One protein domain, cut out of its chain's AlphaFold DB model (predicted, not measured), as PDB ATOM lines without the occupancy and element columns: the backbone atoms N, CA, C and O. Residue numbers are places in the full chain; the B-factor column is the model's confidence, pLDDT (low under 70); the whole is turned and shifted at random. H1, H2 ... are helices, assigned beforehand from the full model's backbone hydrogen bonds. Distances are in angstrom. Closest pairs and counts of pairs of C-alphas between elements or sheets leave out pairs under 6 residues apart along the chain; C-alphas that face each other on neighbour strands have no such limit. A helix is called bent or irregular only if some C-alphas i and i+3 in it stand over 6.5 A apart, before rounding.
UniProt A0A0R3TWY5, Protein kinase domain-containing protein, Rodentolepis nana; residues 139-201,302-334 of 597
ATOM      1  N   ASP A 139     155.830 130.475 106.360       89.00
ATOM      2  CA  ASP A 139     155.535 130.397 107.785       89.00
ATOM      3  C   ASP A 139     155.939 129.020 108.332       89.00
ATOM      4  O   ASP A 139     155.350 127.980 108.011       89.00
ATOM      5  N   GLY A 140     156.982 129.017 109.164       86.69
ATOM      6  CA  GLY A 140     157.532 127.799 109.749       86.69
ATOM      7  C   GLY A 140     156.563 127.087 110.696       86.69
ATOM      8  O   GLY A 140     156.683 125.880 110.881       86.69
ATOM      9  N   GLY A 141     155.599 127.803 111.278       86.38
ATOM     10  CA  GLY A 141     154.507 127.240 112.064       86.38
ATOM     11  C   GLY A 141     153.575 126.383 111.223       86.38
ATOM     12  O   GLY A 141     153.307 125.236 111.581       86.38
ATOM     13  N   LEU A 142     153.150 126.909 110.072       90.38
ATOM     14  CA  LEU A 142     152.285 126.192 109.130       90.38
ATOM     15  C   LEU A 142     152.996 124.982 108.520       90.38
ATOM     16  O   LEU A 142     152.414 123.900 108.449       90.38
ATOM     17  N   VAL A 143     154.270 125.139 108.135       90.38
ATOM     18  CA  VAL A 143     155.098 124.027 107.636       90.38
ATOM     19  C   VAL A 143     155.212 122.914 108.686       90.38
ATOM     20  O   VAL A 143     154.983 121.753 108.355       90.38
ATOM     21  N   ARG A 144     155.495 123.251 109.954       88.81
ATOM     22  CA  ARG A 144     155.574 122.274 111.057       88.81
ATOM     23  C   ARG A 144     154.239 121.597 111.353       88.81
ATOM     24  O   ARG A 144     154.209 120.382 111.521       88.81
ATOM     25  N   ALA A 145     153.139 122.347 111.390       87.38
ATOM     26  CA  ALA A 145     151.813 121.780 111.631       87.38
ATOM     27  C   ALA A 145     151.410 120.791 110.524       87.38
ATOM     28  O   ALA A 145     150.877 119.724 110.819       87.38
ATOM     29  N   LEU A 146     151.731 121.093 109.262       89.19
ATOM     30  CA  LEU A 146     151.492 120.185 108.139       89.19
ATOM     31  C   LEU A 146     152.427 118.977 108.142       89.19
ATOM     32  O   LEU A 146     151.960 117.877 107.854       89.19
ATOM     33  N   ALA A 147     153.702 119.140 108.501       90.44
ATOM     34  CA  ALA A 147     154.625 118.018 108.674       90.44
ATOM     35  C   ALA A 147     154.093 117.030 109.728       90.44
ATOM     36  O   ALA A 147     153.933 115.845 109.445       90.44
ATOM     37  N   LEU A 148     153.696 117.536 110.900       87.94
ATOM     38  CA  LEU A 148     153.112 116.737 111.984       87.94
ATOM     39  C   LEU A 148     151.765 116.096 111.603       87.94
ATOM     40  O   LEU A 148     151.507 114.957 111.982       87.94
ATOM     41  N   ALA A 149     150.918 116.789 110.836       84.31
ATOM     42  CA  ALA A 149     149.609 116.279 110.415       84.31
ATOM     43  C   ALA A 149     149.646 115.309 109.217       84.31
ATOM     44  O   ALA A 149     148.665 114.609 108.970       84.31
ATOM     45  N   THR A 150     150.736 115.276 108.441       85.25
ATOM     46  CA  THR A 150     150.851 114.436 107.230       85.25
ATOM     47  C   THR A 150     151.951 113.382 107.286       85.25
ATOM     48  O   THR A 150     151.942 112.478 106.453       85.25
ATOM     49  N   GLY A 151     152.899 113.498 108.221       85.00
ATOM     50  CA  GLY A 151     154.126 112.700 108.255       85.00
ATOM     51  C   GLY A 151     155.168 113.089 107.193       85.00
ATOM     52  O   GLY A 151     156.168 112.391 107.063       85.00
ATOM     53  N   ALA A 152     154.946 114.161 106.423       85.81
ATOM     54  CA  ALA A 152     155.865 114.615 105.376       85.81
ATOM     55  C   ALA A 152     156.996 115.499 105.932       85.81
ATOM     56  O   ALA A 152     156.824 116.199 106.931       85.81
ATOM     57  N   ASN A 153     158.145 115.521 105.250       90.56
ATOM     58  CA  ASN A 153     159.281 116.335 105.678       90.56
ATOM     59  C   ASN A 153     158.990 117.835 105.490       90.56
ATOM     60  O   ASN A 153     158.550 118.263 104.421       90.56
ATOM     61  N   GLU A 154     159.321 118.667 106.488       89.31
ATOM     62  CA  GLU A 154     159.159 120.130 106.396       89.31
ATOM     63  C   GLU A 154     159.799 120.717 105.126       89.31
ATOM     64  O   GLU A 154     159.268 121.630 104.498       89.31
ATOM     65  N   GLU A 155     160.955 120.179 104.745       88.62
ATOM     66  CA  GLU A 155     161.747 120.634 103.606       88.62
ATOM     67  C   GLU A 155     161.112 120.280 102.249       88.62
ATOM     68  O   GLU A 155     161.229 121.040 101.287       88.62
ATOM     69  N   GLU A 156     160.369 119.173 102.170       87.75
ATOM     70  CA  GLU A 156     159.557 118.826 100.996       87.75
ATOM     71  C   GLU A 156     158.352 119.763 100.876       87.75
ATOM     72  O   GLU A 156     158.064 120.263  99.788       87.75
ATOM     73  N   ILE A 157     157.698 120.084 102.001       88.12
ATOM     74  CA  ILE A 157     156.596 121.058 102.055       88.12
ATOM     75  C   ILE A 157     157.086 122.447 101.611       88.12
ATOM     76  O   ILE A 157     156.415 123.104 100.804       88.12
ATOM     77  N   ARG A 158     158.272 122.880 102.070       90.88
ATOM     78  CA  ARG A 158     158.911 124.133 101.628       90.88
ATOM     79  C   ARG A 158     159.182 124.128 100.127       90.88
ATOM     80  O   ARG A 158     158.766 125.063  99.441       90.88
ATOM     81  N   LYS A 159     159.824 123.078  99.601       88.44
ATOM     82  CA  LYS A 159     160.144 122.944  98.170       88.44
ATOM     83  C   LYS A 159     158.890 122.938  97.297       88.44
ATOM     84  O   LYS A 159     158.771 123.795  96.421       88.44
ATOM     85  N   ALA A 160     157.922 122.063  97.576       86.94
ATOM     86  CA  ALA A 160     156.655 121.987  96.839       86.94
ATOM     87  C   ALA A 160     155.930 123.346  96.799       86.94
ATOM     88  O   ALA A 160     155.431 123.776  95.755       86.94
ATOM     89  N   THR A 161     155.939 124.074  97.919       88.25
ATOM     90  CA  THR A 161     155.277 125.381  98.038       88.25
ATOM     91  C   THR A 161     156.037 126.512  97.338       88.25
ATOM     92  O   THR A 161     155.416 127.350  96.681       88.25
ATOM     93  N   ALA A 162     157.370 126.542  97.412       86.94
ATOM     94  CA  ALA A 162     158.192 127.570  96.769       86.94
ATOM     95  C   ALA A 162     158.247 127.427  95.237       86.94
ATOM     96  O   ALA A 162     158.184 128.439  94.522       86.94
ATOM     97  N   HIS A 163     158.306 126.182  94.747       81.81
ATOM     98  CA  HIS A 163     158.209 125.842  93.325       81.81
ATOM     99  C   HIS A 163     156.772 125.909  92.784       81.81
ATOM    100  O   HIS A 163     156.597 126.043  91.575       81.81
ATOM    101  N   LYS A 164     155.755 125.874  93.661       84.62
ATOM    102  CA  LYS A 164     154.326 125.771  93.314       84.62
ATOM    103  C   LYS A 164     154.032 124.554  92.437       84.62
ATOM    104  O   LYS A 164     153.462 124.680  91.359       84.62
ATOM    105  N   SER A 165     154.422 123.372  92.904       82.06
ATOM    106  CA  SER A 165     154.272 122.116  92.154       82.06
ATOM    107  C   SER A 165     152.822 121.628  92.003       82.06
ATOM    108  O   SER A 165     152.573 120.696  91.251       82.06
ATOM    109  N   PHE A 166     151.862 122.265  92.688       85.56
ATOM    110  CA  PHE A 166     150.436 121.888  92.746       85.56
ATOM    111  C   PHE A 166     150.138 120.515  93.384       85.56
ATOM    112  O   PHE A 166     148.990 120.078  93.393       85.56
ATOM    113  N   ASP A 167     151.135 119.893  94.020       86.56
ATOM    114  CA  ASP A 167     150.980 118.659  94.798       86.56
ATOM    115  C   ASP A 167     150.105 118.831  96.052       86.56
ATOM    116  O   ASP A 167     149.922 119.936  96.573       86.56
ATOM    117  N   ARG A 168     149.694 117.693  96.638       86.88
ATOM    118  CA  ARG A 168     149.036 117.584  97.957       86.88
ATOM    119  C   ARG A 168     149.694 118.449  99.044       86.88
ATOM    120  O   ARG A 168     148.977 119.034  99.850       86.88
ATOM    121  N   LEU A 169     151.029 118.548  99.073       88.88
ATOM    122  CA  LEU A 169     151.752 119.360 100.064       88.88
ATOM    123  C   LEU A 169     151.599 120.869  99.807       88.88
ATOM    124  O   LEU A 169     151.336 121.621 100.745       88.88
ATOM    125  N   HIS A 170     151.692 121.312  98.546       89.50
ATOM    126  CA  HIS A 170     151.456 122.714  98.191       89.50
ATOM    127  C   HIS A 170     149.998 123.117  98.450       89.50
ATOM    128  O   HIS A 170     149.745 124.175  99.029       89.50
ATOM    129  N   ALA A 171     149.047 122.256  98.072       88.06
ATOM    130  CA  ALA A 171     147.626 122.455  98.329       88.06
ATOM    131  C   ALA A 171     147.322 122.513  99.836       88.06
ATOM    132  O   ALA A 171     146.617 123.417 100.274       88.06
ATOM    133  N   GLY A 172     147.905 121.613 100.636       88.25
ATOM    134  CA  GLY A 172     147.786 121.622 102.096       88.25
ATOM    135  C   GLY A 172     148.292 122.923 102.725       88.25
ATOM    136  O   GLY A 172     147.584 123.518 103.533       88.25
ATOM    137  N   TYR A 173     149.464 123.418 102.304       90.56
ATOM    138  CA  TYR A 173     149.986 124.710 102.769       90.56
ATOM    139  C   TYR A 173     149.088 125.883 102.366       90.56
ATOM    140  O   TYR A 173     148.750 126.711 103.209       90.56
ATOM    141  N   ALA A 174     148.676 125.949 101.097       88.50
ATOM    142  CA  ALA A 174     147.838 127.034 100.593       88.50
ATOM    143  C   ALA A 174     146.459 127.081 101.277       88.50
ATOM    144  O   ALA A 174     145.977 128.157 101.620       88.50
ATOM    145  N   LEU A 175     145.832 125.923 101.501       88.94
ATOM    146  CA  LEU A 175     144.534 125.843 102.166       88.94
ATOM    147  C   LEU A 175     144.634 126.102 103.674       88.94
ATOM    148  O   LEU A 175     143.732 126.726 104.227       88.94
ATOM    149  N   LEU A 176     145.714 125.681 104.344       88.44
ATOM    150  CA  LEU A 176     145.919 125.993 105.762       88.44
ATOM    151  C   LEU A 176     146.173 127.492 105.977       88.44
ATOM    152  O   LEU A 176     145.589 128.076 106.888       88.44
ATOM    153  N   SER A 177     146.992 128.131 105.132       89.62
ATOM    154  CA  SER A 177     147.248 129.572 105.242       89.62
ATOM    155  C   SER A 177     145.990 130.403 104.971       89.62
ATOM    156  O   SER A 177     145.720 131.347 105.712       89.62
ATOM    157  N   ASP A 178     145.164 130.012 103.995       85.56
ATOM    158  CA  ASP A 178     143.865 130.646 103.743       85.56
ATOM    159  C   ASP A 178     142.854 130.382 104.877       85.56
ATOM    160  O   ASP A 178     142.192 131.316 105.333       85.56
ATOM    161  N   LYS A 179     142.774 129.153 105.420       84.62
ATOM    162  CA  LYS A 179     141.923 128.842 106.588       84.62
ATOM    163  C   LYS A 179     142.288 129.748 107.766       84.62
ATOM    164  O   LYS A 179     141.409 130.395 108.326       84.62
ATOM    165  N   ILE A 180     143.572 129.870 108.102       85.00
ATOM    166  CA  ILE A 180     144.014 130.696 109.235       85.00
ATOM    167  C   ILE A 180     143.801 132.193 108.958       85.00
ATOM    168  O   ILE A 180     143.340 132.899 109.853       85.00
ATOM    169  N   ALA A 181     144.000 132.671 107.724       84.62
ATOM    170  CA  ALA A 181     143.667 134.048 107.345       84.62
ATOM    171  C   ALA A 181     142.174 134.373 107.551       84.62
ATOM    172  O   ALA A 181     141.845 135.435 108.082       84.62
ATOM    173  N   ARG A 182     141.262 133.455 107.189       80.81
ATOM    174  CA  ARG A 182     139.812 133.615 107.415       80.81
ATOM    175  C   ARG A 182     139.451 133.658 108.903       80.81
ATOM    176  O   ARG A 182     138.615 134.468 109.295       80.81
ATOM    177  N   PHE A 183     140.076 132.816 109.730       80.12
ATOM    178  CA  PHE A 183     139.866 132.820 111.185       80.12
ATOM    179  C   PHE A 183     140.414 134.105 111.827       80.12
ATOM    180  O   PHE A 183     139.718 134.744 112.608       80.12
ATOM    181  N   ALA A 184     141.608 134.549 111.428       81.50
ATOM    182  CA  ALA A 184     142.214 135.801 111.883       81.50
ATOM    183  C   ALA A 184     141.431 137.065 111.461       81.50
ATOM    184  O   ALA A 184     141.598 138.122 112.072       81.50
ATOM    185  N   ALA A 185     140.587 136.973 110.428       80.88
ATOM    186  CA  ALA A 185     139.723 138.056 109.955       80.88
ATOM    187  C   ALA A 185     138.346 138.122 110.649       80.88
ATOM    188  O   ALA A 185     137.650 139.125 110.502       80.88
ATOM    189  N   ASN A 186     137.933 137.088 111.393       80.56
ATOM    190  CA  ASN A 186     136.620 137.020 112.042       80.56
ATOM    191  C   ASN A 186     136.775 136.933 113.568       80.56
ATOM    192  O   ASN A 186     137.196 135.906 114.096       80.56
ATOM    193  N   ALA A 187     136.374 137.995 114.275       77.56
ATOM    194  CA  ALA A 187     136.521 138.113 115.728       77.56
ATOM    195  C   ALA A 187     135.904 136.940 116.517       77.56
ATOM    196  O   ALA A 187     136.536 136.454 117.448       77.56
ATOM    197  N   LYS A 188     134.737 136.418 116.109       72.19
ATOM    198  CA  LYS A 188     134.095 135.285 116.801       72.19
ATOM    199  C   LYS A 188     134.851 133.970 116.592       72.19
ATOM    200  O   LYS A 188     135.070 133.224 117.539       72.19
ATOM    201  N   LEU A 189     135.312 133.699 115.365       72.81
ATOM    202  CA  LEU A 189     136.155 132.524 115.081       72.81
ATOM    203  C   LEU A 189     137.510 132.607 115.791       72.81
ATOM    204  O   LEU A 189     138.043 131.588 116.229       72.81
ATOM    205  N   ARG A 190     138.055 133.821 115.921       77.00
ATOM    206  CA  ARG A 190     139.232 134.099 116.740       77.00
ATOM    207  C   ARG A 190     138.957 133.759 118.209       77.00
ATOM    208  O   ARG A 190     139.722 132.987 118.768       77.00
ATOM    209  N   GLU A 191     137.882 134.264 118.812       75.81
ATOM    210  CA  GLU A 191     137.510 133.970 120.209       75.81
ATOM    211  C   GLU A 191     137.338 132.466 120.475       75.81
ATOM    212  O   GLU A 191     137.852 131.971 121.477       75.81
ATOM    213  N   VAL A 192     136.708 131.728 119.553       75.44
ATOM    214  CA  VAL A 192     136.568 130.260 119.612       75.44
ATOM    215  C   VAL A 192     137.935 129.561 119.588       75.44
ATOM    216  O   VAL A 192     138.246 128.781 120.485       75.44
ATOM    217  N   VAL A 193     138.817 129.902 118.640       76.12
ATOM    218  CA  VAL A 193     140.190 129.357 118.602       76.12
ATOM    219  C   VAL A 193     140.978 129.722 119.861       76.12
ATOM    220  O   VAL A 193     141.704 128.890 120.400       76.12
ATOM    221  N   GLU A 194     140.824 130.940 120.377       76.69
ATOM    222  CA  GLU A 194     141.446 131.351 121.631       76.69
ATOM    223  C   GLU A 194     140.893 130.595 122.849       76.69
ATOM    224  O   GLU A 194     141.647 130.362 123.795       76.69
ATOM    225  N   SER A 195     139.617 130.194 122.840       77.19
ATOM    226  CA  SER A 195     139.013 129.321 123.855       77.19
ATOM    227  C   SER A 195     139.654 127.930 123.800       77.19
ATOM    228  O   SER A 195     140.147 127.436 124.816       77.19
ATOM    229  N   TRP A 196     139.779 127.344 122.605       75.69
ATOM    230  CA  TRP A 196     140.417 126.044 122.418       75.69
ATOM    231  C   TRP A 196     141.895 126.061 122.810       75.69
ATOM    232  O   TRP A 196     142.359 125.105 123.422       75.69
ATOM    233  N   ILE A 197     142.639 127.134 122.518       73.00
ATOM    234  CA  ILE A 197     144.045 127.295 122.934       73.00
ATOM    235  C   ILE A 197     144.157 127.322 124.466       73.00
ATOM    236  O   ILE A 197     145.020 126.643 125.021       73.00
ATOM    237  N   LYS A 198     143.274 128.064 125.151       73.81
ATOM    238  CA  LYS A 198     143.218 128.128 126.624       73.81
ATOM    239  C   LYS A 198     142.862 126.761 127.231       73.81
ATOM    240  O   LYS A 198     143.505 126.329 128.184       73.81
ATOM    241  N   ASN A 199     141.903 126.049 126.640       69.44
ATOM    242  CA  ASN A 199     141.451 124.730 127.100       69.44
ATOM    243  C   ASN A 199     142.467 123.610 126.796       69.44
ATOM    244  O   ASN A 199     142.605 122.665 127.572       69.44
ATOM    245  N   SER A 200     143.249 123.751 125.721       63.03
ATOM    246  CA  SER A 200     144.324 122.827 125.313       63.03
ATOM    247  C   SER A 200     145.605 122.961 126.161       63.03
ATOM    248  O   SER A 200     146.663 122.466 125.778       63.03
ATOM    249  N   GLY A 201     145.534 123.628 127.321       52.16
ATOM    250  CA  GLY A 201     146.598 123.664 128.333       52.16
ATOM    251  C   GLY A 201     146.793 122.346 129.098       52.16
ATOM    252  O   GLY A 201     147.794 122.194 129.799       52.16
ATOM    253  N   SER A 302     146.705 137.129 122.759       54.41
ATOM    254  CA  SER A 302     146.457 138.421 122.104       54.41
ATOM    255  C   SER A 302     147.258 138.609 120.808       54.41
ATOM    256  O   SER A 302     146.755 139.240 119.873       54.41
ATOM    257  N   SER A 303     148.476 138.055 120.736       68.88
ATOM    258  CA  SER A 303     149.459 138.355 119.680       68.88
ATOM    259  C   SER A 303     149.273 137.567 118.378       68.88
ATOM    260  O   SER A 303     149.534 138.115 117.309       68.88
ATOM    261  N   TRP A 304     148.776 136.322 118.425       74.56
ATOM    262  CA  TRP A 304     148.959 135.348 117.331       74.56
ATOM    263  C   TRP A 304     148.500 135.778 115.926       74.56
ATOM    264  O   TRP A 304     149.044 135.303 114.932       74.56
ATOM    265  N   VAL A 305     147.526 136.687 115.815       77.44
ATOM    266  CA  VAL A 305     147.086 137.264 114.530       77.44
ATOM    267  C   VAL A 305     148.179 138.130 113.886       77.44
ATOM    268  O   VAL A 305     148.327 138.127 112.663       77.44
ATOM    269  N   ASN A 306     148.963 138.848 114.692       79.12
ATOM    270  CA  ASN A 306     150.127 139.606 114.235       79.12
ATOM    271  C   ASN A 306     151.288 138.664 113.898       79.12
ATOM    272  O   ASN A 306     151.944 138.858 112.879       79.12
ATOM    273  N   ASP A 307     151.490 137.609 114.691       80.44
ATOM    274  CA  ASP A 307     152.519 136.601 114.415       80.44
ATOM    275  C   ASP A 307     152.238 135.841 113.108       80.44
ATOM    276  O   ASP A 307     153.143 135.697 112.290       80.44
ATOM    277  N   PHE A 308     150.983 135.465 112.829       79.62
ATOM    278  CA  PHE A 308     150.570 134.926 111.524       79.62
ATOM    279  C   PHE A 308     150.858 135.909 110.377       79.62
ATOM    280  O   PHE A 308     151.430 135.523 109.361       79.62
ATOM    281  N   ARG A 309     150.537 137.201 110.547       76.88
ATOM    282  CA  ARG A 309     150.862 138.252 109.557       76.88
ATOM    283  C   ARG A 309     152.371 138.466 109.368       76.88
ATOM    284  O   ARG A 309     152.772 138.993 108.334       76.88
ATOM    285  N   ALA A 310     153.191 138.056 110.334       81.06
ATOM    286  CA  ALA A 310     154.651 138.090 110.288       81.06
ATOM    287  C   ALA A 310     155.291 136.750 109.853       81.06
ATOM    288  O   ALA A 310     156.513 136.613 109.936       81.06
ATOM    289  N   ASN A 311     154.496 135.768 109.404       83.12
ATOM    290  CA  ASN A 311     154.909 134.395 109.076       83.12
ATOM    291  C   ASN A 311     155.584 133.642 110.253       83.12
ATOM    292  O   ASN A 311     156.512 132.848 110.069       83.12
ATOM    293  N   ARG A 312     155.119 133.908 111.481       81.12
ATOM    294  CA  ARG A 312     155.599 133.358 112.763       81.12
ATOM    295  C   ARG A 312     154.514 132.596 113.539       81.12
ATOM    296  O   ARG A 312     154.562 132.556 114.765       81.12
ATOM    297  N   THR A 313     153.536 131.998 112.859       84.75
ATOM    298  CA  THR A 313     152.424 131.282 113.512       84.75
ATOM    299  C   THR A 313     152.931 130.237 114.515       84.75
ATOM    300  O   THR A 313     153.874 129.488 114.245       84.75
ATOM    301  N   ASP A 314     152.292 130.139 115.683       83.69
ATOM    302  CA  ASP A 314     152.572 129.052 116.623       83.69
ATOM    303  C   ASP A 314     152.028 127.726 116.062       83.69
ATOM    304  O   ASP A 314     150.869 127.629 115.646       83.69
ATOM    305  N   VAL A 315     152.868 126.685 116.069       84.19
ATOM    306  CA  VAL A 315     152.536 125.340 115.568       84.19
ATOM    307  C   VAL A 315     151.258 124.802 116.212       84.19
ATOM    308  O   VAL A 315     150.464 124.154 115.539       84.19
ATOM    309  N   ARG A 316     151.028 125.100 117.497       80.56
ATOM    310  CA  ARG A 316     149.842 124.672 118.249       80.56
ATOM    311  C   ARG A 316     148.565 125.258 117.660       80.56
ATOM    312  O   ARG A 316     147.596 124.536 117.500       80.56
ATOM    313  N   ILE A 317     148.586 126.533 117.276       82.38
ATOM    314  CA  ILE A 317     147.425 127.241 116.716       82.38
ATOM    315  C   ILE A 317     147.094 126.684 115.330       82.38
ATOM    316  O   ILE A 317     145.940 126.378 115.033       82.38
ATOM    317  N   ALA A 318     148.124 126.475 114.507       83.50
ATOM    318  CA  ALA A 318     147.977 125.851 113.199       83.50
ATOM    319  C   ALA A 318     147.494 124.388 113.292       83.50
ATOM    320  O   ALA A 318     146.668 123.975 112.481       83.50
ATOM    321  N   LEU A 319     147.942 123.623 114.298       81.81
ATOM    322  CA  LEU A 319     147.438 122.276 114.585       81.81
ATOM    323  C   LEU A 319     145.990 122.288 115.086       81.81
ATOM    324  O   LEU A 319     145.185 121.552 114.531       81.81
ATOM    325  N   SER A 320     145.627 123.136 116.053       79.88
ATOM    326  CA  SER A 320     144.244 123.252 116.542       79.88
ATOM    327  C   SER A 320     143.277 123.615 115.413       79.88
ATOM    328  O   SER A 320     142.242 122.977 115.275       79.88
ATOM    329  N   ILE A 321     143.630 124.568 114.541       81.12
ATOM    330  CA  ILE A 321     142.793 124.950 113.387       81.12
ATOM    331  C   ILE A 321     142.730 123.837 112.320       81.12
ATOM    332  O   ILE A 321     141.739 123.742 111.589       81.12
ATOM    333  N   LEU A 322     143.749 122.978 112.214       81.94
ATOM    334  CA  LEU A 322     143.763 121.832 111.296       81.94
ATOM    335  C   LEU A 322     142.981 120.627 111.850       81.94
ATOM    336  O   LEU A 322     142.304 119.954 111.079       81.94
ATOM    337  N   GLN A 323     143.052 120.379 113.160       74.56
ATOM    338  CA  GLN A 323     142.389 119.275 113.867       74.56
ATOM    339  C   GLN A 323     140.941 119.590 114.282       74.56
ATOM    340  O   GLN A 323     140.199 118.671 114.615       74.56
ATOM    341  N   ALA A 324     140.539 120.863 114.255       71.56
ATOM    342  CA  ALA A 324     139.182 121.303 114.552       71.56
ATOM    343  C   ALA A 324     138.132 120.640 113.649       71.56
ATOM    344  O   ALA A 324     138.162 120.804 112.424       71.56
ATOM    345  N   ASP A 325     137.170 119.969 114.278       62.91
ATOM    346  CA  ASP A 325     135.988 119.425 113.616       62.91
ATOM    347  C   ASP A 325     135.106 120.572 113.091       62.91
ATOM    348  O   ASP A 325     134.688 121.461 113.841       62.91
ATOM    349  N   GLU A 326     134.809 120.555 111.788       59.28
ATOM    350  CA  GLU A 326     133.905 121.525 111.156       59.28
ATOM    351  C   GLU A 326     132.487 121.447 111.762       59.28
ATOM    352  O   GLU A 326     131.764 122.440 111.744       59.28
ATOM    353  N   SER A 327     132.111 120.306 112.350       53.53
ATOM    354  CA  SER A 327     130.828 120.079 113.030       53.53
ATOM    355  C   SER A 327     130.725 120.875 114.333       53.53
ATOM    356  O   SER A 327     129.770 121.628 114.508       53.53
ATOM    357  N   GLN A 328     131.740 120.782 115.202       56.56
ATOM    358  CA  GLN A 328     131.782 121.501 116.485       56.56
ATOM    359  C   GLN A 328     131.831 123.016 116.267       56.56
ATOM    360  O   GLN A 328     131.111 123.759 116.927       56.56
ATOM    361  N   LEU A 329     132.594 123.466 115.262       58.16
ATOM    362  CA  LEU A 329     132.564 124.855 114.798       58.16
ATOM    363  C   LEU A 329     131.155 125.311 114.418       58.16
ATOM    364  O   LEU A 329     130.759 126.413 114.770       58.16
ATOM    365  N   ILE A 330     130.402 124.501 113.672       55.66
ATOM    366  CA  ILE A 330     129.067 124.881 113.197       55.66
ATOM    367  C   ILE A 330     128.034 124.869 114.336       55.66
ATOM    368  O   ILE A 330     127.151 125.725 114.330       55.66
ATOM    369  N   GLU A 331     128.157 123.975 115.320       58.03
ATOM    370  CA  GLU A 331     127.314 123.984 116.527       58.03
ATOM    371  C   GLU A 331     127.619 125.192 117.432       58.03
ATOM    372  O   GLU A 331     126.697 125.920 117.795       58.03
ATOM    373  N   GLU A 332     128.894 125.491 117.708       53.47
ATOM    374  CA  GLU A 332     129.325 126.654 118.514       53.47
ATOM    375  C   GLU A 332     129.042 128.008 117.808       53.47
ATOM    376  O   GLU A 332     129.013 129.063 118.439       53.47
ATOM    377  N   ILE A 333     128.759 127.986 116.497       55.34
ATOM    378  CA  ILE A 333     128.333 129.137 115.674       55.34
ATOM    379  C   ILE A 333     126.802 129.177 115.469       55.34
ATOM    380  O   ILE A 333     126.288 130.133 114.887       55.34
ATOM    381  N   SER A 334     126.035 128.192 115.958       49.44
ATOM    382  CA  SER A 334     124.610 128.034 115.613       49.44
ATOM    383  C   SER A 334     123.681 129.161 116.100       49.44
ATOM    384  O   SER A 334     122.547 129.243 115.626       49.44
TER     385      SER A 334
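Overview. This is residues 139 to 201 and 302 to 334 of the 597 residues of the protein "Protein kinase domain-containing protein" of Rodentolepis nana (UniProt A0A0R3TWY5). Picture a frame like a U: the long helix H3 is its bar, H2 crosses near one end of H3 as one leg, and H4 turns off the other end as the second leg. H1 and H6 fill the space between the legs, H1 beside H2 and H6 beside H4, while H5 and the short H7 lie at the edge and touch no helix. The printed part has 96 residues, with seven named helices in the order H1 to H7 and no named strand: the class is all helix. It is compact, with a radius of gyration of the C-alphas of 13.5 A and spans of 39 by 27 by 24 A.

Arrangement. Start at H1, residues 140 to 150, which touches H2, residues 154 to 163; their closest C-alphas, of Ala 147 and Glu 154, are 5.5 A apart, at a steep tilt of 69 degrees, only just short of about perpendicular. H2 touches residues 169 to 173 of H3, residues 168 to 184, about perpendicular at 90 degrees; look at the closest C-alphas, Thr 161 and His 170, 4.7 A apart. H3 is the hub; its residues 172 to 177 touch H1, closest at C-alphas 173 and 142, 6.9 A apart. H3 and H4, residues 187 to 199, only just touch, only at the corner, with 3 pairs of C-alphas within 8 A, the closest those of Phe 183 and Leu 189 at 5.4 A. After the cut, H5, residues 302 to 309, is close to H3 but not clearly touching: C-alphas 184 and 305, the closest, are 5.7 A apart. H6, residues 315 to 323, touches H1 at a steep tilt of 42 degrees, the closest C-alphas being those of Gly 141 and Val 315, 4.4 A apart. H6 also touches H3, closest at Ile 180 and Ile 321, C-alphas 7.2 A apart, and H4, closest at Ile 197 and Ile 317, C-alphas 7.1 A apart. H7, residues 326 to 332, is near H4 and apart from H6. Every O i to N i+4 pair is within hydrogen-bond range in H1, H2, H3, H4, H6 and H7; in H5 it is 3 of 4.

Along the chain. Find C-alpha 140 at (157.532, 127.799, 109.749); from there H1 runs 15.2 A. H2 spans 14.3 A. H3 runs 23.9 A from C-alpha 168 at (149.036, 117.584, 97.957), and H4 18.2 A. H5 is irregular, with C-alphas 302 and 305 7.7 A apart. H7 ends at C-alpha 332, (129.325, 126.654, 118.514).

Size, cuts and confidence. C-alphas 163 and 334 are the two farthest apart, at 40.4 A. Residues 202 to 301 are not printed, and C-alphas 201 and 302 are 16.0 A apart across the cut. Of the links printed whole, each is tight. The pLDDT is under 70 at residues 199 to 201, 302 to 303 and 325 to 334.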